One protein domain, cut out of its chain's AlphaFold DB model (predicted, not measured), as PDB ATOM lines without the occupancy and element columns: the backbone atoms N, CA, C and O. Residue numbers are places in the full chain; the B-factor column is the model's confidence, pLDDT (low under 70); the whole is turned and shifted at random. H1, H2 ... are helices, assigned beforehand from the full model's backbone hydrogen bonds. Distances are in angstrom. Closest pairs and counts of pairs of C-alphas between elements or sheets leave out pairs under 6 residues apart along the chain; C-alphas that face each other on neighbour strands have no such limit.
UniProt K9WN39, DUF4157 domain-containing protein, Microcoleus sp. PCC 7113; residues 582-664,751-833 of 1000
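This is residues 582 to 664 and 751 to 833 of the 1000 residues of the protein "DUF4157 domain-containing protein" of Microcoleus sp. PCC 7113 (UniProt K9WN39). The domain is an elongated block of crossing helices: H2 and H6 run roughly lengthwise, apart from each other, and H7 and H8 bridge them, each touching both. H7 folds back from H6 as a staggered hairpin; H4 and H8 cross H6 near its first end, and H3 crosses H2. Short H1 packs on H4, and short H5 stands near the first end of H6. The class is all helix: 166 residues are printed, with eight named helices, H1 to H8 in order along the chain, and no named strand. The whole is compact, with a radius of gyration of the C-alphas of 16.4 A, and spans 53 by 30 by 27 A.

H1 is residues 582 to 588, with C-alpha 582 at (260.630, 216.895, 184.566). H2, residues 595 to 614, is 28.6 A long, and H3, residues 622 to 639, is 25.5 A long. H4, residues 647 to 662, is 22.7 A long. After the cut come H5, residues 757 to 760, and the longest helix, H6, residues 764 to 786, 32.4 A from C-alpha 764 at (280.014, 216.809, 196.581). H7 is residues 793 to 805, 17.6 A long. H8, residues 811 to 822, is 16.3 A long and ends at C-alpha 822, (277.118, 205.035, 182.497).

H2 and H6 are the hubs, touching three helices each. H2 touches H3 at a steep tilt of 51 degrees, opposite ways, with C-alphas 604 and 629 closest at 4.9 A. H2 touches H7 at a steep tilt of 54 degrees, opposite ways; C-alphas 610 and 799 are closest, 5.0 A apart. With residues 595 to 602 alone it touches H8, only just about perpendicular at 72 degrees, C-alphas 599 and 821 being closest at 5.6 A. The hairpin of H6 and H7 has a shallow tilt of 8 degrees, opposite ways; C-alphas 778 and 804 are closest, 5.7 A apart. H6 touches H4 and H8, about perpendicular at 74 degrees to each; the closest C-alphas are 654 and 769 at 4.6 A, and 771 and 811 at 5.0 A. H1 touches H4 at a steep tilt of 58 degrees, opposite ways, through residues 647 to 652 of H4 alone, with C-alphas 585 and 648 closest at 3.9 A. H5 touches no helix; it is close to H6 but not clearly touching, the closest C-alphas, 760 and 766, being 6.8 A apart. Every O i to N i+4 pair is within hydrogen-bond range in H1, H3, H4, H6, H7 and H8, and 15 of 16 are in H2; H5 is too short for such a pair.

The C-alphas farthest apart are those of Ala 617 and Val 664, 56.1 A. Residues 665 to 750 are not printed, and C-alphas 664 and 751 are 15.4 A apart across the cut. Of the links printed whole none is long. Mean pLDDT of the printed part is 78.1; it is under 70 in residues 614 to 622, 639 to 643, 781 to 798 and 830 to 833.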
ATOM      1  N   LEU A 582     260.756 216.954 186.026       71.06
ATOM      2  CA  LEU A 582     260.630 216.895 184.566       71.06
ATOM      3  C   LEU A 582     261.815 217.553 183.835       71.06
ATOM      4  O   LEU A 582     262.328 216.974 182.885       71.06
ATOM      5  N   ALA A 583     262.294 218.714 184.291       76.06
ATOM      6  CA  ALA A 583     263.426 219.411 183.674       76.06
ATOM      7  C   ALA A 583     264.762 218.685 183.926       76.06
ATOM      8  O   ALA A 583     265.614 218.639 183.040       76.06
ATOM      9  N   ILE A 584     264.921 218.046 185.095       84.62
ATOM     10  CA  ILE A 584     266.023 217.112 185.379       84.62
ATOM     11  C   ILE A 584     265.997 215.967 184.355       84.62
ATOM     12  O   ILE A 584     267.020 215.663 183.737       84.62
ATOM     13  N   LYS A 585     264.816 215.383 184.117       81.12
ATOM     14  CA  LYS A 585     264.612 214.281 183.170       81.12
ATOM     15  C   LYS A 585     264.897 214.675 181.717       81.12
ATOM     16  O   LYS A 585     265.728 214.049 181.065       81.12
ATOM     17  N   GLU A 586     264.309 215.769 181.239       81.94
ATOM     18  CA  GLU A 586     264.532 216.330 179.896       81.94
ATOM     19  C   GLU A 586     265.980 216.803 179.659       81.94
ATOM     20  O   GLU A 586     266.434 216.901 178.512       81.94
ATOM     21  N   HIS A 587     266.734 217.114 180.718       88.56
ATOM     22  CA  HIS A 587     268.151 217.473 180.629       88.56
ATOM     23  C   HIS A 587     269.077 216.257 180.556       88.56
ATOM     24  O   HIS A 587     270.026 216.282 179.770       88.56
ATOM     25  N   TRP A 588     268.794 215.205 181.330       93.19
ATOM     26  CA  TRP A 588     269.693 214.059 181.501       93.19
ATOM     27  C   TRP A 588     269.388 212.851 180.612       93.19
ATOM     28  O   TRP A 588     270.331 212.224 180.130       93.19
ATOM     29  N   ASP A 589     268.123 212.551 180.304       90.19
ATOM     30  CA  ASP A 589     267.774 211.369 179.496       90.19
ATOM     31  C   ASP A 589     268.306 211.472 178.060       90.19
ATOM     32  O   ASP A 589     268.765 210.485 177.494       90.19
ATOM     33  N   LYS A 590     268.348 212.686 177.496       90.88
ATOM     34  CA  LYS A 590     268.970 212.960 176.186       90.88
ATOM     35  C   LYS A 590     270.504 212.872 176.188       90.88
ATOM     36  O   LYS A 590     271.103 212.892 175.120       90.88
ATOM     37  N   LYS A 591     271.140 212.846 177.367       92.69
ATOM     38  CA  LYS A 591     272.601 212.739 177.532       92.69
ATOM     39  C   LYS A 591     273.038 211.314 177.875       92.69
ATOM     40  O   LYS A 591     274.147 210.933 177.523       92.69
ATOM     41  N   VAL A 592     272.188 210.544 178.562       94.62
ATOM     42  CA  VAL A 592     272.476 209.164 178.995       94.62
ATOM     43  C   VAL A 592     271.284 208.223 178.714       94.62
ATOM     44  O   VAL A 592     270.781 207.568 179.631       94.62
ATOM     45  N   PRO A 593     270.808 208.120 177.456       94.62
ATOM     46  CA  PRO A 593     269.615 207.333 177.117       94.62
ATOM     47  C   PRO A 593     269.769 205.836 177.429       94.62
ATOM     48  O   PRO A 593     268.802 205.172 177.785       94.62
ATOM     49  N   MET A 594     270.996 205.304 177.372       95.31
ATOM     50  CA  MET A 594     271.283 203.887 177.640       95.31
ATOM     51  C   MET A 594     271.305 203.504 179.128       95.31
ATOM     52  O   MET A 594     271.496 202.329 179.427       95.31
ATOM     53  N   PHE A 595     271.119 204.434 180.075       94.06
ATOM     54  CA  PHE A 595     271.339 204.173 181.509       94.06
ATOM     55  C   PHE A 595     270.598 202.940 182.048       94.06
ATOM     56  O   PHE A 595     271.199 202.132 182.753       94.06
ATOM     57  N   TRP A 596     269.327 202.742 181.682       90.06
ATOM     58  CA  TRP A 596     268.547 201.596 182.158       90.06
ATOM     59  C   TRP A 596     268.957 200.263 181.517       90.06
ATOM     60  O   TRP A 596     269.020 199.237 182.195       90.06
ATOM     61  N   VAL A 597     269.268 200.274 180.217       91.75
ATOM     62  CA  VAL A 597     269.812 199.106 179.503       91.75
ATOM     63  C   VAL A 597     271.136 198.704 180.148       91.75
ATOM     64  O   VAL A 597     271.303 197.558 180.564       91.75
ATOM     65  N   ASN A 598     272.028 199.681 180.317       93.81
ATOM     66  CA  ASN A 598     273.319 199.515 180.959       93.81
ATOM     67  C   ASN A 598     273.189 198.981 182.385       93.81
ATOM     68  O   ASN A 598     273.885 198.033 182.717       93.81
ATOM     69  N   LEU A 599     272.298 199.531 183.218       89.69
ATOM     70  CA  LEU A 599     272.102 199.068 184.596       89.69
ATOM     71  C   LEU A 599     271.661 197.599 184.632       89.69
ATOM     72  O   LEU A 599     272.256 196.805 185.359       89.69
ATOM     73  N   LYS A 600     270.679 197.207 183.810       86.00
ATOM     74  CA  LYS A 600     270.217 195.811 183.730       86.00
ATOM     75  C   LYS A 600     271.316 194.859 183.246       86.00
ATOM     76  O   LYS A 600     271.460 193.771 183.797       86.00
ATOM     77  N   TRP A 601     272.093 195.252 182.236       88.88
ATOM     78  CA  TRP A 601     273.125 194.395 181.636       88.88
ATOM     79  C   TRP A 601     274.402 194.329 182.494       88.88
ATOM     80  O   TRP A 601     274.957 193.246 182.659       88.88
ATOM     81  N   TRP A 602     274.807 195.439 183.121       89.44
ATOM     82  CA  TRP A 602     275.870 195.499 184.137       89.44
ATOM     83  C   TRP A 602     275.510 194.670 185.370       89.44
ATOM     84  O   TRP A 602     276.360 193.942 185.878       89.44
ATOM     85  N   LEU A 603     274.251 194.716 185.828       83.44
ATOM     86  CA  LEU A 603     273.779 193.883 186.935       83.44
ATOM     87  C   LEU A 603     273.811 192.396 186.549       83.44
ATOM     88  O   LEU A 603     274.320 191.589 187.321       83.44
ATOM     89  N   ALA A 604     273.359 192.041 185.340       82.44
ATOM     90  CA  ALA A 604     273.464 190.678 184.812       82.44
ATOM     91  C   ALA A 604     274.923 190.192 184.700       82.44
ATOM     92  O   ALA A 604     275.203 189.039 185.012       82.44
ATOM     93  N   GLU A 605     275.861 191.057 184.299       82.62
ATOM     94  CA  GLU A 605     277.293 190.728 184.191       82.62
ATOM     95  C   GLU A 605     277.949 190.598 185.569       82.62
ATOM     96  O   GLU A 605     278.686 189.645 185.809       82.62
ATOM     97  N   CYS A 606     277.598 191.461 186.526       81.25
ATOM     98  CA  CYS A 606     278.000 191.289 187.921       81.25
ATOM     99  C   CYS A 606     277.486 189.958 188.493       81.25
ATOM    100  O   CYS A 606     278.260 189.234 189.108       81.25
ATOM    101  N   VAL A 607     276.218 189.602 188.257       78.81
ATOM    102  CA  VAL A 607     275.643 188.318 188.694       78.81
ATOM    103  C   VAL A 607     276.354 187.138 188.033       78.81
ATOM    104  O   VAL A 607     276.733 186.203 188.731       78.81
ATOM    105  N   ALA A 608     276.594 187.186 186.720       77.56
ATOM    106  CA  ALA A 608     277.295 186.128 185.992       77.56
ATOM    107  C   ALA A 608     278.724 185.909 186.516       77.56
ATOM    108  O   ALA A 608     279.110 184.767 186.757       77.56
ATOM    109  N   VAL A 609     279.474 186.988 186.768       77.00
ATOM    110  CA  VAL A 609     280.822 186.939 187.361       77.00
ATOM    111  C   VAL A 609     280.794 186.361 188.781       77.00
ATOM    112  O   VAL A 609     281.628 185.521 189.116       77.00
ATOM    113  N   GLU A 610     279.844 186.767 189.630       76.88
ATOM    114  CA  GLU A 610     279.732 186.230 190.995       76.88
ATOM    115  C   GLU A 610     279.298 184.751 191.010       76.88
ATOM    116  O   GLU A 610     279.814 183.985 191.824       76.88
ATOM    117  N   MET A 611     278.447 184.311 190.073       73.44
ATOM    118  CA  MET A 611     278.113 182.891 189.881       73.44
ATOM    119  C   MET A 611     279.316 182.083 189.366       73.44
ATOM    120  O   MET A 611     279.601 181.005 189.886       73.44
ATOM    121  N   ASN A 612     280.072 182.611 188.394       73.25
ATOM    122  CA  ASN A 612     281.248 181.947 187.815       73.25
ATOM    123  C   ASN A 612     282.343 181.685 188.875       73.25
ATOM    124  O   ASN A 612     282.987 180.634 188.871       73.25
ATOM    125  N   LYS A 613     282.492 182.587 189.861       72.94
ATOM    126  CA  LYS A 613     283.369 182.397 191.038       72.94
ATOM    127  C   LYS A 613     282.956 181.233 191.948       72.94
ATOM    128  O   LYS A 613     283.811 180.695 192.646       72.94
ATOM    129  N   GLN A 614     281.671 180.875 191.982       65.56
ATOM    130  CA  GLN A 614     281.127 179.815 192.845       65.56
ATOM    131  C   GLN A 614     281.145 178.441 192.152       65.56
ATOM    132  O   GLN A 614     281.307 177.414 192.812       65.56
ATOM    133  N   THR A 615     281.063 178.396 190.817       61.38
ATOM    134  CA  THR A 615     281.055 177.137 190.055       61.38
ATOM    135  C   THR A 615     282.423 176.444 190.008       61.38
ATOM    136  O   THR A 615     283.209 176.642 189.081       61.38
ATOM    137  N   VAL A 616     282.658 175.535 190.963       47.09
ATOM    138  CA  VAL A 616     283.897 174.746 191.193       47.09
ATOM    139  C   VAL A 616     284.480 174.041 189.946       47.09
ATOM    140  O   VAL A 616     285.652 173.674 189.944       47.09
ATOM    141  N   ALA A 617     283.697 173.850 188.878       49.16
ATOM    142  CA  ALA A 617     284.081 173.077 187.691       49.16
ATOM    143  C   ALA A 617     283.945 173.813 186.334       49.16
ATOM    144  O   ALA A 617     284.018 173.152 185.302       49.16
ATOM    145  N   GLN A 618     283.739 175.142 186.305       51.53
ATOM    146  CA  GLN A 618     283.668 175.958 185.064       51.53
ATOM    147  C   GLN A 618     282.709 175.416 183.968       51.53
ATOM    148  O   GLN A 618     282.952 175.560 182.772       51.53
ATOM    149  N   VAL A 619     281.612 174.760 184.369       45.09
ATOM    150  CA  VAL A 619     280.752 173.960 183.464       45.09
ATOM    151  C   VAL A 619     279.893 174.819 182.522       45.09
ATOM    152  O   VAL A 619     279.421 174.336 181.496       45.09
ATOM    153  N   ALA A 620     279.691 176.096 182.850       56.22
ATOM    154  CA  ALA A 620     279.000 177.070 182.012       56.22
ATOM    155  C   ALA A 620     279.967 178.186 181.600       56.22
ATOM    156  O   ALA A 620     280.779 178.634 182.407       56.22
ATOM    157  N   THR A 621     279.854 178.669 180.362       67.94
ATOM    158  CA  THR A 621     280.545 179.894 179.943       67.94
ATOM    159  C   THR A 621     279.939 181.109 180.644       67.94
ATOM    160  O   THR A 621     278.741 181.141 180.931       67.94
ATOM    161  N   GLU A 622     280.751 182.142 180.874       66.69
ATOM    162  CA  GLU A 622     280.282 183.399 181.474       66.69
ATOM    163  C   GLU A 622     279.163 184.045 180.638       66.69
ATOM    164  O   GLU A 622     278.184 184.529 181.196       66.69
ATOM    165  N   GLN A 623     279.231 183.916 179.308       71.81
ATOM    166  CA  GLN A 623     278.151 184.269 178.383       71.81
ATOM    167  C   GLN A 623     276.828 183.542 178.695       71.81
ATOM    168  O   GLN A 623     275.792 184.190 178.807       71.81
ATOM    169  N   LEU A 624     276.839 182.217 178.896       74.38
ATOM    170  CA  LEU A 624     275.623 181.450 179.203       74.38
ATOM    171  C   LEU A 624     275.035 181.819 180.576       74.38
ATOM    172  O   LEU A 624     273.821 181.731 180.778       74.38
ATOM    173  N   LEU A 625     275.879 182.218 181.532       74.56
ATOM    174  CA  LEU A 625     275.436 182.758 182.821       74.56
ATOM    175  C   LEU A 625     274.849 184.170 182.659       74.56
ATOM    176  O   LEU A 625     273.788 184.451 183.215       74.56
ATOM    177  N   TRP A 626     275.481 185.024 181.849       79.25
ATOM    178  CA  TRP A 626     275.024 186.381 181.546       79.25
ATOM    179  C   TRP A 626     273.683 186.402 180.816       79.25
ATOM    180  O   TRP A 626     272.777 187.111 181.242       79.25
ATOM    181  N   GLU A 627     273.508 185.586 179.777       77.75
ATOM    182  CA  GLU A 627     272.244 185.460 179.042       77.75
ATOM    183  C   GLU A 627     271.093 185.038 179.965       77.75
ATOM    184  O   GLU A 627     270.016 185.636 179.930       77.75
ATOM    185  N   LYS A 628     271.336 184.066 180.858       76.94
ATOM    186  CA  LYS A 628     270.356 183.619 181.862       76.94
ATOM    187  C   LYS A 628     270.044 184.703 182.892       76.94
ATOM    188  O   LYS A 628     268.872 184.931 183.182       76.94
ATOM    189  N   ALA A 629     271.057 185.394 183.420       77.56
ATOM    190  CA  ALA A 629     270.865 186.492 184.369       77.56
ATOM    191  C   ALA A 629     270.113 187.675 183.727       77.56
ATOM    192  O   ALA A 629     269.182 188.214 184.327       77.56
ATOM    193  N   ARG A 630     270.456 188.029 182.481       80.69
ATOM    194  CA  ARG A 630     269.804 189.062 181.663       80.69
ATOM    195  C   ARG A 630     268.327 188.738 181.431       80.69
ATOM    196  O   ARG A 630     267.482 189.609 181.635       80.69
ATOM    197  N   ALA A 631     268.013 187.495 181.060       80.44
ATOM    198  CA  ALA A 631     266.640 187.038 180.861       80.44
ATOM    199  C   ALA A 631     265.824 187.038 182.167       80.44
ATOM    200  O   ALA A 631     264.720 187.577 182.194       80.44
ATOM    201  N   GLU A 632     266.370 186.498 183.260       77.12
ATOM    202  CA  GLU A 632     265.668 186.405 184.549       77.12
ATOM    203  C   GLU A 632     265.376 187.788 185.156       77.12
ATOM    204  O   GLU A 632     264.248 188.062 185.575       77.12
ATOM    205  N   LEU A 633     266.359 188.699 185.135       73.75
ATOM    206  CA  LEU A 633     266.177 190.085 185.577       73.75
ATOM    207  C   LEU A 633     265.114 190.806 184.737       73.75
ATOM    208  O   LEU A 633     264.217 191.443 185.293       73.75
ATOM    209  N   GLN A 634     265.168 190.682 183.407       77.88
ATOM    210  CA  GLN A 634     264.187 191.303 182.515       77.88
ATOM    211  C   GLN A 634     262.774 190.728 182.730       77.88
ATOM    212  O   GLN A 634     261.811 191.495 182.759       77.88
ATOM    213  N   ASN A 635     262.641 189.416 182.951       76.38
ATOM    214  CA  ASN A 635     261.361 188.764 183.241       76.38
ATOM    215  C   ASN A 635     260.756 189.237 184.574       76.38
ATOM    216  O   ASN A 635     259.563 189.535 184.621       76.38
ATOM    217  N   LYS A 636     261.557 189.354 185.643       71.88
ATOM    218  CA  LYS A 636     261.087 189.839 186.958       71.88
ATOM    219  C   LYS A 636     260.719 191.323 186.960       71.88
ATOM    220  O   LYS A 636     259.737 191.699 187.596       71.88
ATOM    221  N   ILE A 637     261.459 192.157 186.228       70.12
ATOM    222  CA  ILE A 637     261.125 193.580 186.037       70.12
ATOM    223  C   ILE A 637     259.779 193.716 185.308       70.12
ATOM    224  O   ILE A 637     258.910 194.466 185.757       70.12
ATOM    225  N   LEU A 638     259.563 192.934 184.241       70.12
ATOM    226  CA  LEU A 638     258.303 192.923 183.491       70.12
ATOM    227  C   LEU A 638     257.121 192.383 184.307       70.12
ATOM    228  O   LEU A 638     256.052 192.992 184.285       70.12
ATOM    229  N   SER A 639     257.284 191.274 185.039       68.44
ATOM    230  CA  SER A 639     256.176 190.649 185.781       68.44
ATOM    231  C   SER A 639     255.702 191.486 186.971       68.44
ATOM    232  O   SER A 639     254.502 191.530 187.244       68.44
ATOM    233  N   LYS A 640     256.613 192.218 187.626       65.25
ATOM    234  CA  LYS A 640     256.281 193.204 188.670       65.25
ATOM    235  C   LYS A 640     255.809 194.550 188.108       65.25
ATOM    236  O   LYS A 640     255.347 195.396 188.871       65.25
ATOM    237  N   GLY A 641     255.902 194.757 186.791       62.66
ATOM    238  CA  GLY A 641     255.538 196.014 186.135       62.66
ATOM    239  C   GLY A 641     256.400 197.198 186.574       62.66
ATOM    240  O   GLY A 641     255.898 198.318 186.648       62.66
ATOM    241  N   ILE A 642     257.671 196.949 186.906       68.50
ATOM    242  CA  ILE A 642     258.616 197.990 187.314       68.50
ATOM    243  C   ILE A 642     258.971 198.822 186.067       68.50
ATOM    244  O   ILE A 642     259.452 198.247 185.086       68.50
ATOM    245  N   PRO A 643     258.728 200.146 186.065       68.62
ATOM    246  CA  PRO A 643     259.016 201.006 184.923       68.62
ATOM    247  C   PRO A 643     260.523 201.205 184.731       68.62
ATOM    248  O   PRO A 643     261.321 201.052 185.656       68.62
ATOM    249  N   ASP A 644     260.900 201.608 183.521       77.31
ATOM    250  CA  ASP A 644     262.292 201.861 183.162       77.31
ATOM    251  C   ASP A 644     262.871 203.067 183.931       77.31
ATOM    252  O   ASP A 644     262.490 204.212 183.686       77.31
ATOM    253  N   LEU A 645     263.815 202.816 184.850       81.75
ATOM    254  CA  LEU A 645     264.512 203.867 185.600       81.75
ATOM    255  C   LEU A 645     265.561 204.545 184.708       81.75
ATOM    256  O   LEU A 645     266.669 204.031 184.531       81.75
ATOM    257  N   THR A 646     265.234 205.716 184.165       87.25
ATOM    258  CA  THR A 646     266.182 206.503 183.368       87.25
ATOM    259  C   THR A 646     267.209 207.230 184.241       87.25
ATOM    260  O   THR A 646     267.067 207.326 185.463       87.25
ATOM    261  N   PHE A 647     268.251 207.793 183.618       92.06
ATOM    262  CA  PHE A 647     269.244 208.576 184.359       92.06
ATOM    263  C   PHE A 647     268.626 209.828 184.991       92.06
ATOM    264  O   PHE A 647     268.909 210.146 186.142       92.06
ATOM    265  N   GLY A 648     267.725 210.505 184.279       88.62
ATOM    266  CA  GLY A 648     266.976 211.642 184.793       88.62
ATOM    267  C   GLY A 648     266.058 211.302 185.968       88.62
ATOM    268  O   GLY A 648     265.973 212.089 186.910       88.62
ATOM    269  N   ASP A 649     265.429 210.122 185.968       84.62
ATOM    270  CA  ASP A 649     264.668 209.641 187.126       84.62
ATOM    271  C   ASP A 649     265.577 209.373 188.336       84.62
ATOM    272  O   ASP A 649     265.203 209.727 189.455       84.62
ATOM    273  N   ALA A 650     266.779 208.822 188.122       88.56
ATOM    274  CA  ALA A 650     267.759 208.578 189.183       88.56
ATOM    275  C   ALA A 650     268.347 209.878 189.768       88.56
ATOM    276  O   ALA A 650     268.390 210.037 190.987       88.56
ATOM    277  N   ILE A 651     268.733 210.844 188.924       91.56
ATOM    278  CA  ILE A 651     269.211 212.160 189.382       91.56
ATOM    279  C   ILE A 651     268.086 212.952 190.059       91.56
ATOM    280  O   ILE A 651     268.325 213.609 191.070       91.56
ATOM    281  N   SER A 652     266.846 212.868 189.566       86.44
ATOM    282  CA  SER A 652     265.724 213.521 190.245       86.44
ATOM    283  C   SER A 652     265.357 212.850 191.564       86.44
ATOM    284  O   SER A 652     264.889 213.559 192.450       86.44
ATOM    285  N   GLY A 653     265.532 211.531 191.692       84.81
ATOM    286  CA  GLY A 653     265.396 210.823 192.964       84.81
ATOM    287  C   GLY A 653     266.442 211.312 193.959       84.81
ATOM    288  O   GLY A 653     266.083 211.883 194.976       84.81
ATOM    289  N   ALA A 654     267.724 211.251 193.594       89.00
ATOM    290  CA  ALA A 654     268.824 211.770 194.405       89.00
ATOM    291  C   ALA A 654     268.575 213.199 194.939       89.00
ATOM    292  O   ALA A 654     268.715 213.450 196.135       89.00
ATOM    293  N   VAL A 655     268.171 214.135 194.071       88.25
ATOM    294  CA  VAL A 655     267.903 215.533 194.467       88.25
ATOM    295  C   VAL A 655     266.636 215.666 195.333       88.25
ATOM    296  O   VAL A 655     266.608 216.518 196.216       88.25
ATOM    297  N   HIS A 656     265.618 214.824 195.129       85.25
ATOM    298  CA  HIS A 656     264.438 214.724 196.001       85.25
ATOM    299  C   HIS A 656     264.816 214.220 197.400       85.25
ATOM    300  O   HIS A 656     264.573 214.911 198.390       85.25
ATOM    301  N   ASP A 657     265.474 213.062 197.469       81.81
ATOM    302  CA  ASP A 657     265.794 212.378 198.721       81.81
ATOM    303  C   ASP A 657     266.741 213.242 199.580       81.81
ATOM    304  O   ASP A 657     266.617 213.295 200.805       81.81
ATOM    305  N   TYR A 658     267.687 213.957 198.958       85.19
ATOM    306  CA  TYR A 658     268.588 214.888 199.650       85.19
ATOM    307  C   TYR A 658     267.849 216.114 200.218       85.19
ATOM    308  O   TYR A 658     268.077 216.491 201.368       85.19
ATOM    309  N   ASP A 659     266.938 216.718 199.445       84.06
ATOM    310  CA  ASP A 659     266.145 217.871 199.896       84.06
ATOM    311  C   ASP A 659     265.232 217.525 201.083       84.06
ATOM    312  O   ASP A 659     265.011 218.376 201.946       84.06
ATOM    313  N   ASN A 660     264.742 216.284 201.162       80.44
ATOM    314  CA  ASN A 660     263.920 215.804 202.273       80.44
ATOM    315  C   ASN A 660     264.671 215.698 203.611       80.44
ATOM    316  O   ASN A 660     264.160 216.196 204.616       80.44
ATOM    317  N   GLU A 661     265.880 215.126 203.624       77.50
ATOM    318  CA  GLU A 661     266.678 214.908 204.849       77.50
ATOM    319  C   GLU A 661     267.346 216.187 205.375       77.50
ATOM    320  O   GLU A 661     267.305 216.469 206.572       77.50
ATOM    321  N   GLU A 662     267.935 216.997 204.492       79.12
ATOM    322  CA  GLU A 662     268.571 218.271 204.875       79.12
ATOM    323  C   GLU A 662     267.531 219.362 205.186       79.12
ATOM    324  O   GLU A 662     267.791 220.317 205.933       79.12
ATOM    325  N   GLY A 663     266.336 219.206 204.613       81.56
ATOM    326  CA  GLY A 663     265.197 220.101 204.724       81.56
ATOM    327  C   GLY A 663     265.287 221.357 203.853       81.56
ATOM    328  O   GLY A 663     266.351 221.779 203.383       81.56
ATOM    329  N   VAL A 664     264.131 221.996 203.671       81.81
ATOM    330  CA  VAL A 664     263.946 223.209 202.862       81.81
ATOM    331  C   VAL A 664     263.175 224.249 203.667       81.81
ATOM    332  O   VAL A 664     262.025 224.041 204.051       81.81
ATOM    333  N   LYS A 751     273.177 221.637 192.231       89.12
ATOM    334  CA  LYS A 751     273.556 222.034 190.869       89.12
ATOM    335  C   LYS A 751     273.395 220.882 189.860       89.12
ATOM    336  O   LYS A 751     274.338 220.471 189.194       89.12
ATOM    337  N   TRP A 752     272.176 220.364 189.721       91.31
ATOM    338  CA  TRP A 752     271.842 219.261 188.808       91.31
ATOM    339  C   TRP A 752     271.930 219.644 187.322       91.31
ATOM    340  O   TRP A 752     272.059 218.766 186.466       91.31
ATOM    341  N   LYS A 753     271.827 220.940 186.993       91.69
ATOM    342  CA  LYS A 753     271.810 221.453 185.617       91.69
ATOM    343  C   LYS A 753     273.212 221.871 185.177       91.69
ATOM    344  O   LYS A 753     273.604 223.028 185.309       91.69
ATOM    345  N   VAL A 754     273.957 220.891 184.676       93.56
ATOM    346  CA  VAL A 754     275.367 221.010 184.264       93.56
ATOM    347  C   VAL A 754     275.626 220.328 182.922       93.56
ATOM    348  O   VAL A 754     274.800 219.532 182.448       93.56
ATOM    349  N   ASP A 755     276.735 220.665 182.260       90.38
ATOM    350  CA  ASP A 755     276.907 220.303 180.852       90.38
ATOM    351  C   ASP A 755     277.454 218.894 180.627       90.38
ATOM    352  O   ASP A 755     277.042 218.248 179.656       90.38
ATOM    353  N   SER A 756     278.244 218.353 181.554       90.19
ATOM    354  CA  SER A 756     278.764 216.985 181.469       90.19
ATOM    355  C   SER A 756     278.498 216.153 182.729       90.19
ATOM    356  O   SER A 756     278.148 216.672 183.791       90.19
ATOM    357  N   ILE A 757     278.651 214.834 182.595       90.38
ATOM    358  CA  ILE A 757     278.505 213.876 183.700       90.38
ATOM    359  C   ILE A 757     279.652 214.058 184.699       90.38
ATOM    360  O   ILE A 757     279.457 213.927 185.899       90.38
ATOM    361  N   GLU A 758     280.841 214.412 184.219       88.81
ATOM    362  CA  GLU A 758     282.015 214.706 185.037       88.81
ATOM    363  C   GLU A 758     281.800 215.960 185.894       88.81
ATOM    364  O   GLU A 758     282.206 215.966 187.050       88.81
ATOM    365  N   GLU A 759     281.120 216.990 185.374       92.56
ATOM    366  CA  GLU A 759     280.735 218.166 186.166       92.56
ATOM    367  C   GLU A 759     279.677 217.808 187.225       92.56
ATOM    368  O   GLU A 759     279.814 218.187 188.388       92.56
ATOM    369  N   LEU A 760     278.661 217.017 186.854       92.50
ATOM    370  CA  LEU A 760     277.622 216.531 187.772       92.50
ATOM    371  C   LEU A 760     278.223 215.707 188.920       92.50
ATOM    372  O   LEU A 760     277.953 215.961 190.089       92.50
ATOM    373  N   MET A 761     279.076 214.744 188.577       88.31
ATOM    374  CA  MET A 761     279.724 213.827 189.513       88.31
ATOM    375  C   MET A 761     280.940 214.455 190.220       88.31
ATOM    376  O   MET A 761     281.573 213.784 191.036       88.31
ATOM    377  N   ALA A 762     281.286 215.718 189.941       88.69
ATOM    378  CA  ALA A 762     282.276 216.474 190.709       88.69
ATOM    379  C   ALA A 762     281.665 217.158 191.944       88.69
ATOM    380  O   ALA A 762     282.358 217.293 192.956       88.69
ATOM    381  N   ASP A 763     280.387 217.555 191.890       90.44
ATOM    382  CA  ASP A 763     279.704 218.238 192.993       90.44
ATOM    383  C   ASP A 763     279.536 217.299 194.215       90.44
ATOM    384  O   ASP A 763     278.974 216.205 194.094       90.44
ATOM    385  N   PRO A 764     280.016 217.687 195.414       89.69
ATOM    386  CA  PRO A 764     280.014 216.809 196.581       89.69
ATOM    387  C   PRO A 764     278.613 216.561 197.162       89.69
ATOM    388  O   PRO A 764     278.401 215.503 197.756       89.69
ATOM    389  N   LYS A 765     277.651 217.478 196.980       88.94
ATOM    390  CA  LYS A 765     276.254 217.248 197.383       88.94
ATOM    391  C   LYS A 765     275.575 216.278 196.429       88.94
ATOM    392  O   LYS A 765     274.901 215.363 196.889       88.94
ATOM    393  N   ILE A 766     275.803 216.420 195.121       91.69
ATOM    394  CA  ILE A 766     275.308 215.464 194.120       91.69
ATOM    395  C   ILE A 766     275.863 214.056 194.389       91.69
ATOM    396  O   ILE A 766     275.094 213.097 194.359       91.69
ATOM    397  N   LYS A 767     277.154 213.912 194.732       90.69
ATOM    398  CA  LYS A 767     277.725 212.611 195.142       90.69
ATOM    399  C   LYS A 767     276.978 211.993 196.327       90.69
ATOM    400  O   LYS A 767     276.583 210.833 196.247       90.69
ATOM    401  N   ALA A 768     276.773 212.758 197.402       88.88
ATOM    402  CA  ALA A 768     276.059 212.289 198.591       88.88
ATOM    403  C   ALA A 768     274.601 211.912 198.267       88.88
ATOM    404  O   ALA A 768     274.137 210.841 198.653       88.88
ATOM    405  N   ALA A 769     273.910 212.744 197.485       90.06
ATOM    406  CA  ALA A 769     272.544 212.526 197.020       90.06
ATOM    407  C   ALA A 769     272.397 211.247 196.170       90.06
ATOM    408  O   ALA A 769     271.505 210.434 196.413       90.06
ATOM    409  N   ILE A 770     273.296 211.022 195.205       91.12
ATOM    410  CA  ILE A 770     273.309 209.806 194.375       91.12
ATOM    411  C   ILE A 770     273.641 208.582 195.229       91.12
ATOM    412  O   ILE A 770     272.971 207.556 195.117       91.12
ATOM    413  N   ALA A 771     274.636 208.687 196.115       88.69
ATOM    414  CA  ALA A 771     275.005 207.603 197.014       88.69
ATOM    415  C   ALA A 771     273.873 207.232 197.984       88.69
ATOM    416  O   ALA A 771     273.720 206.059 198.315       88.69
ATOM    417  N   LYS A 772     273.070 208.209 198.417       84.44
ATOM    418  CA  LYS A 772     271.863 208.014 199.223       84.44
ATOM    419  C   LYS A 772     270.789 207.239 198.448       84.44
ATOM    420  O   LYS A 772     270.443 206.131 198.856       84.44
ATOM    421  N   PHE A 773     270.342 207.777 197.310       86.06
ATOM    422  CA  PHE A 773     269.342 207.154 196.430       86.06
ATOM    423  C   PHE A 773     269.729 205.714 196.052       86.06
ATOM    424  O   PHE A 773     268.910 204.798 196.107       86.06
ATOM    425  N   ALA A 774     271.000 205.491 195.706       86.44
ATOM    426  CA  ALA A 774     271.510 204.188 195.296       86.44
ATOM    427  C   ALA A 774     271.457 203.126 196.406       86.44
ATOM    428  O   ALA A 774     271.076 201.992 196.118       86.44
ATOM    429  N   LYS A 775     271.798 203.488 197.656       84.25
ATOM    430  CA  LYS A 775     271.699 202.581 198.815       84.25
ATOM    431  C   LYS A 775     270.257 202.124 198.992       84.25
ATOM    432  O   LYS A 775     270.005 200.923 198.987       84.25
ATOM    433  N   GLU A 776     269.325 203.077 199.031       78.38
ATOM    434  CA  GLU A 776     267.896 202.797 199.172       78.38
ATOM    435  C   GLU A 776     267.382 201.886 198.053       78.38
ATOM    436  O   GLU A 776     266.825 200.828 198.333       78.38
ATOM    437  N   LYS A 777     267.603 202.230 196.775       78.44
ATOM    438  CA  LYS A 777     267.039 201.418 195.684       78.44
ATOM    439  C   LYS A 777     267.722 200.048 195.575       78.44
ATOM    440  O   LYS A 777     267.110 199.113 195.068       78.44
ATOM    441  N   ALA A 778     268.950 199.894 196.080       77.31
ATOM    442  CA  ALA A 778     269.610 198.596 196.224       77.31
ATOM    443  C   ALA A 778     269.113 197.792 197.443       77.31
ATOM    444  O   ALA A 778     269.250 196.566 197.450       77.31
ATOM    445  N   ASP A 779     268.557 198.437 198.472       73.06
ATOM    446  CA  ASP A 779     267.777 197.776 199.525       73.06
ATOM    447  C   ASP A 779     266.427 197.314 198.955       73.06
ATOM    448  O   ASP A 779     266.184 196.110 198.936       73.06
ATOM    449  N   THR A 780     265.640 198.198 198.322       70.19
ATOM    450  CA  THR A 780     264.361 197.835 197.671       70.19
ATOM    451  C   THR A 780     264.519 196.697 196.658       70.19
ATOM    452  O   THR A 780     263.762 195.729 196.676       70.19
ATOM    453  N   LEU A 781     265.521 196.777 195.772       67.06
ATOM    454  CA  LEU A 781     265.797 195.729 194.784       67.06
ATOM    455  C   LEU A 781     266.374 194.455 195.427       67.06
ATOM    456  O   LEU A 781     266.215 193.372 194.870       67.06
ATOM    457  N   GLY A 782     267.010 194.566 196.596       66.88
ATOM    458  CA  GLY A 782     267.443 193.423 197.400       66.88
ATOM    459  C   GLY A 782     266.252 192.651 197.957       66.88
ATOM    460  O   GLY A 782     266.150 191.448 197.725       66.88
ATOM    461  N   ASP A 783     265.308 193.341 198.595       65.50
ATOM    462  CA  ASP A 783     264.081 192.744 199.139       65.50
ATOM    463  C   ASP A 783     263.205 192.139 198.025       65.50
ATOM    464  O   ASP A 783     262.718 191.009 198.127       65.50
ATOM    465  N   GLU A 784     263.062 192.845 196.899       62.28
ATOM    466  CA  GLU A 784     262.291 192.381 195.740       62.28
ATOM    467  C   GLU A 784     262.946 191.200 194.991       62.28
ATOM    468  O   GLU A 784     262.255 190.503 194.238       62.28
ATOM    469  N   VAL A 785     264.245 190.939 195.193       55.84
ATOM    470  CA  VAL A 785     264.953 189.757 194.659       55.84
ATOM    471  C   VAL A 785     265.112 188.647 195.701       55.84
ATOM    472  O   VAL A 785     265.125 187.479 195.324       55.84
ATOM    473  N   GLY A 786     265.172 188.951 196.999       55.19
ATOM    474  CA  GLY A 786     265.356 187.953 198.059       55.19
ATOM    475  C   GLY A 786     264.238 186.905 198.142       55.19
ATOM    476  O   GLY A 786     264.454 185.806 198.644       55.19
ATOM    477  N   ASN A 787     263.069 187.222 197.588       55.59
ATOM    478  CA  ASN A 787     261.911 186.341 197.481       55.59
ATOM    479  C   ASN A 787     261.964 185.507 196.173       55.59
ATOM    480  O   ASN A 787     261.249 185.789 195.205       55.59
ATOM    481  N   MET A 788     262.851 184.501 196.116       50.25
ATOM    482  CA  MET A 788     262.999 183.559 194.987       50.25
ATOM    483  C   MET A 788     262.931 182.094 195.443       50.25
ATOM    484  O   MET A 788     263.749 181.661 196.244       50.25
ATOM    485  N   GLU A 789     261.998 181.320 194.877       47.44
ATOM    486  CA  GLU A 789     261.671 179.942 195.309       47.44
ATOM    487  C   GLU A 789     262.377 178.813 194.520       47.44
ATOM    488  O   GLU A 789     262.121 177.632 194.745       47.44
ATOM    489  N   ASP A 790     263.243 179.146 193.562       47.88
ATOM    490  CA  ASP A 790     263.950 178.166 192.722       47.88
ATOM    491  C   ASP A 790     264.983 177.360 193.549       47.88
ATOM    492  O   ASP A 790     265.767 177.968 194.272       47.88
ATOM    493  N   PRO A 791     265.087 176.018 193.444       37.22
ATOM    494  CA  PRO A 791     266.156 175.251 194.099       37.22
ATOM    495  C   PRO A 791     267.598 175.613 193.669       37.22
ATOM    496  O   PRO A 791     268.544 175.174 194.318       37.22
ATOM    497  N   LEU A 792     267.798 176.437 192.630       43.59
ATOM    498  CA  LEU A 792     269.079 177.100 192.313       43.59
ATOM    499  C   LEU A 792     269.241 178.498 192.959       43.59
ATOM    500  O   LEU A 792     270.199 179.210 192.653       43.59
ATOM    501  N   ALA A 793     268.317 178.940 193.819       53.91
ATOM    502  CA  ALA A 793     268.253 180.323 194.293       53.91
ATOM    503  C   ALA A 793     269.392 180.733 195.233       53.91
ATOM    504  O   ALA A 793     269.755 181.899 195.192       53.91
ATOM    505  N   ALA A 794     269.989 179.842 196.033       50.94
ATOM    506  CA  ALA A 794     270.989 180.246 197.032       50.94
ATOM    507  C   ALA A 794     272.220 180.936 196.404       50.94
ATOM    508  O   ALA A 794     272.527 182.084 196.730       50.94
ATOM    509  N   GLU A 795     272.874 180.287 195.435       56.72
ATOM    510  CA  GLU A 795     274.022 180.858 194.709       56.72
ATOM    511  C   GLU A 795     273.610 182.092 193.885       56.72
ATOM    512  O   GLU A 795     274.335 183.088 193.840       56.72
ATOM    513  N   LYS A 796     272.411 182.079 193.279       63.16
ATOM    514  CA  LYS A 796     271.854 183.231 192.544       63.16
ATOM    515  C   LYS A 796     271.622 184.440 193.456       63.16
ATOM    516  O   LYS A 796     271.992 185.552 193.096       63.16
ATOM    517  N   GLN A 797     271.027 184.239 194.628       64.50
ATOM    518  CA  GLN A 797     270.667 185.275 195.595       64.50
ATOM    519  C   GLN A 797     271.916 185.892 196.223       64.50
ATOM    520  O   GLN A 797     272.008 187.115 196.290       64.50
ATOM    521  N   VAL A 798     272.912 185.078 196.593       68.56
ATOM    522  CA  VAL A 798     274.231 185.575 197.022       68.56
ATOM    523  C   VAL A 798     274.903 186.365 195.895       68.56
ATOM    524  O   VAL A 798     275.415 187.455 196.138       68.56
ATOM    525  N   SER A 799     274.835 185.889 194.648       72.00
ATOM    526  CA  SER A 799     275.413 186.590 193.488       72.00
ATOM    527  C   SER A 799     274.736 187.935 193.200       72.00
ATOM    528  O   SER A 799     275.427 188.929 192.968       72.00
ATOM    529  N   VAL A 800     273.400 188.013 193.265       71.00
ATOM    530  CA  VAL A 800     272.681 189.294 193.140       71.00
ATOM    531  C   VAL A 800     272.967 190.192 194.337       71.00
ATOM    532  O   VAL A 800     273.223 191.375 194.136       71.00
ATOM    533  N   GLN A 801     273.011 189.672 195.567       74.69
ATOM    534  CA  GLN A 801     273.321 190.503 196.729       74.69
ATOM    535  C   GLN A 801     274.751 191.058 196.660       74.69
ATOM    536  O   GLN A 801     274.945 192.242 196.923       74.69
ATOM    537  N   ASN A 802     275.736 190.273 196.210       75.69
ATOM    538  CA  ASN A 802     277.097 190.749 195.939       75.69
ATOM    539  C   ASN A 802     277.130 191.835 194.851       75.69
ATOM    540  O   ASN A 802     277.872 192.811 194.979       75.69
ATOM    541  N   ALA A 803     276.314 191.706 193.802       75.56
ATOM    542  CA  ALA A 803     276.180 192.730 192.771       75.56
ATOM    543  C   ALA A 803     275.525 194.019 193.313       75.56
ATOM    544  O   ALA A 803     276.048 195.111 193.092       75.56
ATOM    545  N   LEU A 804     274.447 193.905 194.097       79.50
ATOM    546  CA  LEU A 804     273.764 195.031 194.748       79.50
ATOM    547  C   LEU A 804     274.624 195.705 195.824       79.50
ATOM    548  O   LEU A 804     274.545 196.919 195.991       79.50
ATOM    549  N   ASN A 805     275.497 194.968 196.517       81.94
ATOM    550  CA  ASN A 805     276.418 195.525 197.513       81.94
ATOM    551  C   ASN A 805     277.369 196.577 196.910       81.94
ATOM    552  O   ASN A 805     277.791 197.492 197.616       81.94
ATOM    553  N   ARG A 806     277.636 196.526 195.594       81.81
ATOM    554  CA  ARG A 806     278.392 197.562 194.857       81.81
ATOM    555  C   ARG A 806     277.682 198.927 194.844       81.81
ATOM    556  O   ARG A 806     278.340 199.949 194.682       81.81
ATOM    557  N   LEU A 807     276.363 198.950 195.055       83.44
ATOM    558  CA  LEU A 807     275.532 200.153 195.197       83.44
ATOM    559  C   LEU A 807     275.277 200.542 196.670       83.44
ATOM    560  O   LEU A 807     274.673 201.581 196.926       83.44
ATOM    561  N   LYS A 808     275.766 199.750 197.639       84.12
ATOM    562  CA  LYS A 808     275.613 199.972 199.096       84.12
ATOM    563  C   LYS A 808     276.913 200.379 199.810       84.12
ATOM    564  O   LYS A 808     276.968 200.393 201.037       84.12
ATOM    565  N   GLY A 809     277.970 200.674 199.052       82.69
ATOM    566  CA  GLY A 809     279.288 201.045 199.576       82.69
ATOM    567  C   GLY A 809     279.382 202.469 200.145       82.69
ATOM    568  O   GLY A 809     278.390 203.111 200.495       82.69
ATOM    569  N   ASN A 810     280.612 202.985 200.224       85.88
ATOM    570  CA  ASN A 810     280.841 204.407 200.488       85.88
ATOM    571  C   ASN A 810     280.517 205.256 199.242       85.88
ATOM    572  O   ASN A 810     280.449 204.741 198.122       85.88
ATOM    573  N   ASP A 811     280.343 206.562 199.425       85.38
ATOM    574  CA  ASP A 811     279.810 207.439 198.377       85.38
ATOM    575  C   ASP A 811     280.718 207.507 197.135       85.38
ATOM    576  O   ASP A 811     280.224 207.577 196.011       85.38
ATOM    577  N   GLU A 812     282.039 207.389 197.312       85.94
ATOM    578  CA  GLU A 812     283.004 207.292 196.209       85.94
ATOM    579  C   GLU A 812     282.837 205.996 195.407       85.94
ATOM    580  O   GLU A 812     282.784 206.035 194.177       85.94
ATOM    581  N   SER A 813     282.706 204.850 196.084       85.88
ATOM    582  CA  SER A 813     282.522 203.545 195.437       85.88
ATOM    583  C   SER A 813     281.189 203.443 194.692       85.88
ATOM    584  O   SER A 813     281.142 202.874 193.603       85.88
ATOM    585  N   ILE A 814     280.132 204.076 195.208       87.25
ATOM    586  CA  ILE A 814     278.833 204.146 194.530       87.25
ATOM    587  C   ILE A 814     278.891 205.097 193.331       87.25
ATOM    588  O   ILE A 814     278.394 204.756 192.260       87.25
ATOM    589  N   CYS A 815     279.550 206.253 193.457       86.94
ATOM    590  CA  CYS A 815     279.785 207.136 192.313       86.94
ATOM    591  C   CYS A 815     280.611 206.438 191.219       86.94
ATOM    592  O   CYS A 815     280.324 206.599 190.033       86.94
ATOM    593  N   ALA A 816     281.588 205.610 191.600       87.44
ATOM    594  CA  ALA A 816     282.336 204.771 190.671       87.44
ATOM    595  C   ALA A 816     281.454 203.690 190.017       87.44
ATOM    596  O   ALA A 816     281.566 203.484 188.810       87.44
ATOM    597  N   ALA A 817     280.540 203.052 190.758       88.69
ATOM    598  CA  ALA A 817     279.562 202.117 190.195       88.69
ATOM    599  C   ALA A 817     278.610 202.811 189.200       88.69
ATOM    600  O   ALA A 817     278.410 202.310 188.097       88.69
ATOM    601  N   PHE A 818     278.109 204.011 189.518       89.62
ATOM    602  CA  PHE A 818     277.326 204.829 188.584       89.62
ATOM    603  C   PHE A 818     278.120 205.176 187.318       89.62
ATOM    604  O   PHE A 818     277.598 205.035 186.215       89.62
ATOM    605  N   LEU A 819     279.396 205.555 187.438       90.00
ATOM    606  CA  LEU A 819     280.257 205.815 186.278       90.00
ATOM    607  C   LEU A 819     280.567 204.547 185.460       90.00
ATOM    608  O   LEU A 819     280.689 204.650 184.236       90.00
ATOM    609  N   GLN A 820     280.650 203.368 186.092       89.06
ATOM    610  CA  GLN A 820     280.734 202.073 185.399       89.06
ATOM    611  C   GLN A 820     279.449 201.766 184.627       89.06
ATOM    612  O   GLN A 820     279.540 201.410 183.459       89.06
ATOM    613  N   ILE A 821     278.272 201.954 185.234       91.81
ATOM    614  CA  ILE A 821     276.967 201.782 184.579       91.81
ATOM    615  C   ILE A 821     276.844 202.748 183.391       91.81
ATOM    616  O   ILE A 821     276.531 202.338 182.279       91.81
ATOM    617  N   ILE A 822     277.165 204.028 183.570       92.44
ATOM    618  CA  ILE A 822     277.118 205.035 182.497       92.44
ATOM    619  C   ILE A 822     278.039 204.653 181.325       92.44
ATOM    620  O   ILE A 822     277.620 204.719 180.172       92.44
ATOM    621  N   ASN A 823     279.263 204.193 181.609       91.44
ATOM    622  CA  ASN A 823     280.239 203.768 180.597       91.44
ATOM    623  C   ASN A 823     280.166 202.269 180.248       91.44
ATOM    624  O   ASN A 823     281.104 201.743 179.638       91.44
ATOM    625  N   TYR A 824     279.095 201.573 180.636       92.19
ATOM    626  CA  TYR A 824     278.991 200.129 180.462       92.19
ATOM    627  C   TYR A 824     278.990 199.742 178.982       92.19
ATOM    628  O   TYR A 824     278.423 200.425 178.128       92.19
ATOM    629  N   THR A 825     279.641 198.618 178.715       90.19
ATOM    630  CA  THR A 825     279.617 197.822 177.481       90.19
ATOM    631  C   THR A 825     279.801 196.352 177.888       90.19
ATOM    632  O   THR A 825     280.423 196.111 178.927       90.19
ATOM    633  N   PRO A 826     279.298 195.361 177.132       85.75
ATOM    634  CA  PRO A 826     279.469 193.953 177.488       85.75
ATOM    635  C   PRO A 826     280.941 193.576 177.691       85.75
ATOM    636  O   PRO A 826     281.801 193.936 176.885       85.75
ATOM    637  N   GLY A 827     281.243 192.896 178.795       77.38
ATOM    638  CA  GLY A 827     282.606 192.538 179.196       77.38
ATOM    639  C   GLY A 827     283.419 193.685 179.796       77.38
ATOM    640  O   GLY A 827     284.646 193.628 179.781       77.38
ATOM    641  N   SER A 828     282.773 194.744 180.293       76.38
ATOM    642  CA  SER A 828     283.443 195.842 181.018       76.38
ATOM    643  C   SER A 828     283.479 195.655 182.540       76.38
ATOM    644  O   SER A 828     284.151 196.424 183.228       76.38
ATOM    645  N   VAL A 829     282.812 194.628 183.080       72.44
ATOM    646  CA  VAL A 829     282.923 194.205 184.488       72.44
ATOM    647  C   VAL A 829     284.112 193.253 184.685       72.44
ATOM    648  O   VAL A 829     284.668 193.198 185.781       72.44
ATOM    649  N   ALA A 830     284.559 192.559 183.630       57.09
ATOM    650  CA  ALA A 830     285.687 191.618 183.667       57.09
ATOM    651  C   ALA A 830     287.021 192.252 184.131       57.09
ATOM    652  O   ALA A 830     287.801 191.583 184.811       57.09
ATOM    653  N   ASP A 831     287.231 193.555 183.881       52.03
ATOM    654  CA  ASP A 831     288.357 194.365 184.401       52.03
ATOM    655  C   ASP A 831     288.489 194.309 185.948       52.03
ATOM    656  O   ASP A 831     289.525 194.675 186.502       52.03
ATOM    657  N   LEU A 832     287.455 193.844 186.664       47.03
ATOM    658  CA  LEU A 832     287.410 193.694 188.124       47.03
ATOM    659  C   LEU A 832     287.809 192.285 188.618       47.03
ATOM    660  O   LEU A 832     287.479 191.912 189.746       47.03
ATOM    661  N   GLY A 833     288.517 191.503 187.795       40.47
ATOM    662  CA  GLY A 833     289.128 190.224 188.189       40.47
ATOM    663  C   GLY A 833     288.517 188.966 187.562       40.47
ATOM    664  O   GLY A 833     288.680 187.882 188.121       40.47
TER     665      GLY A 833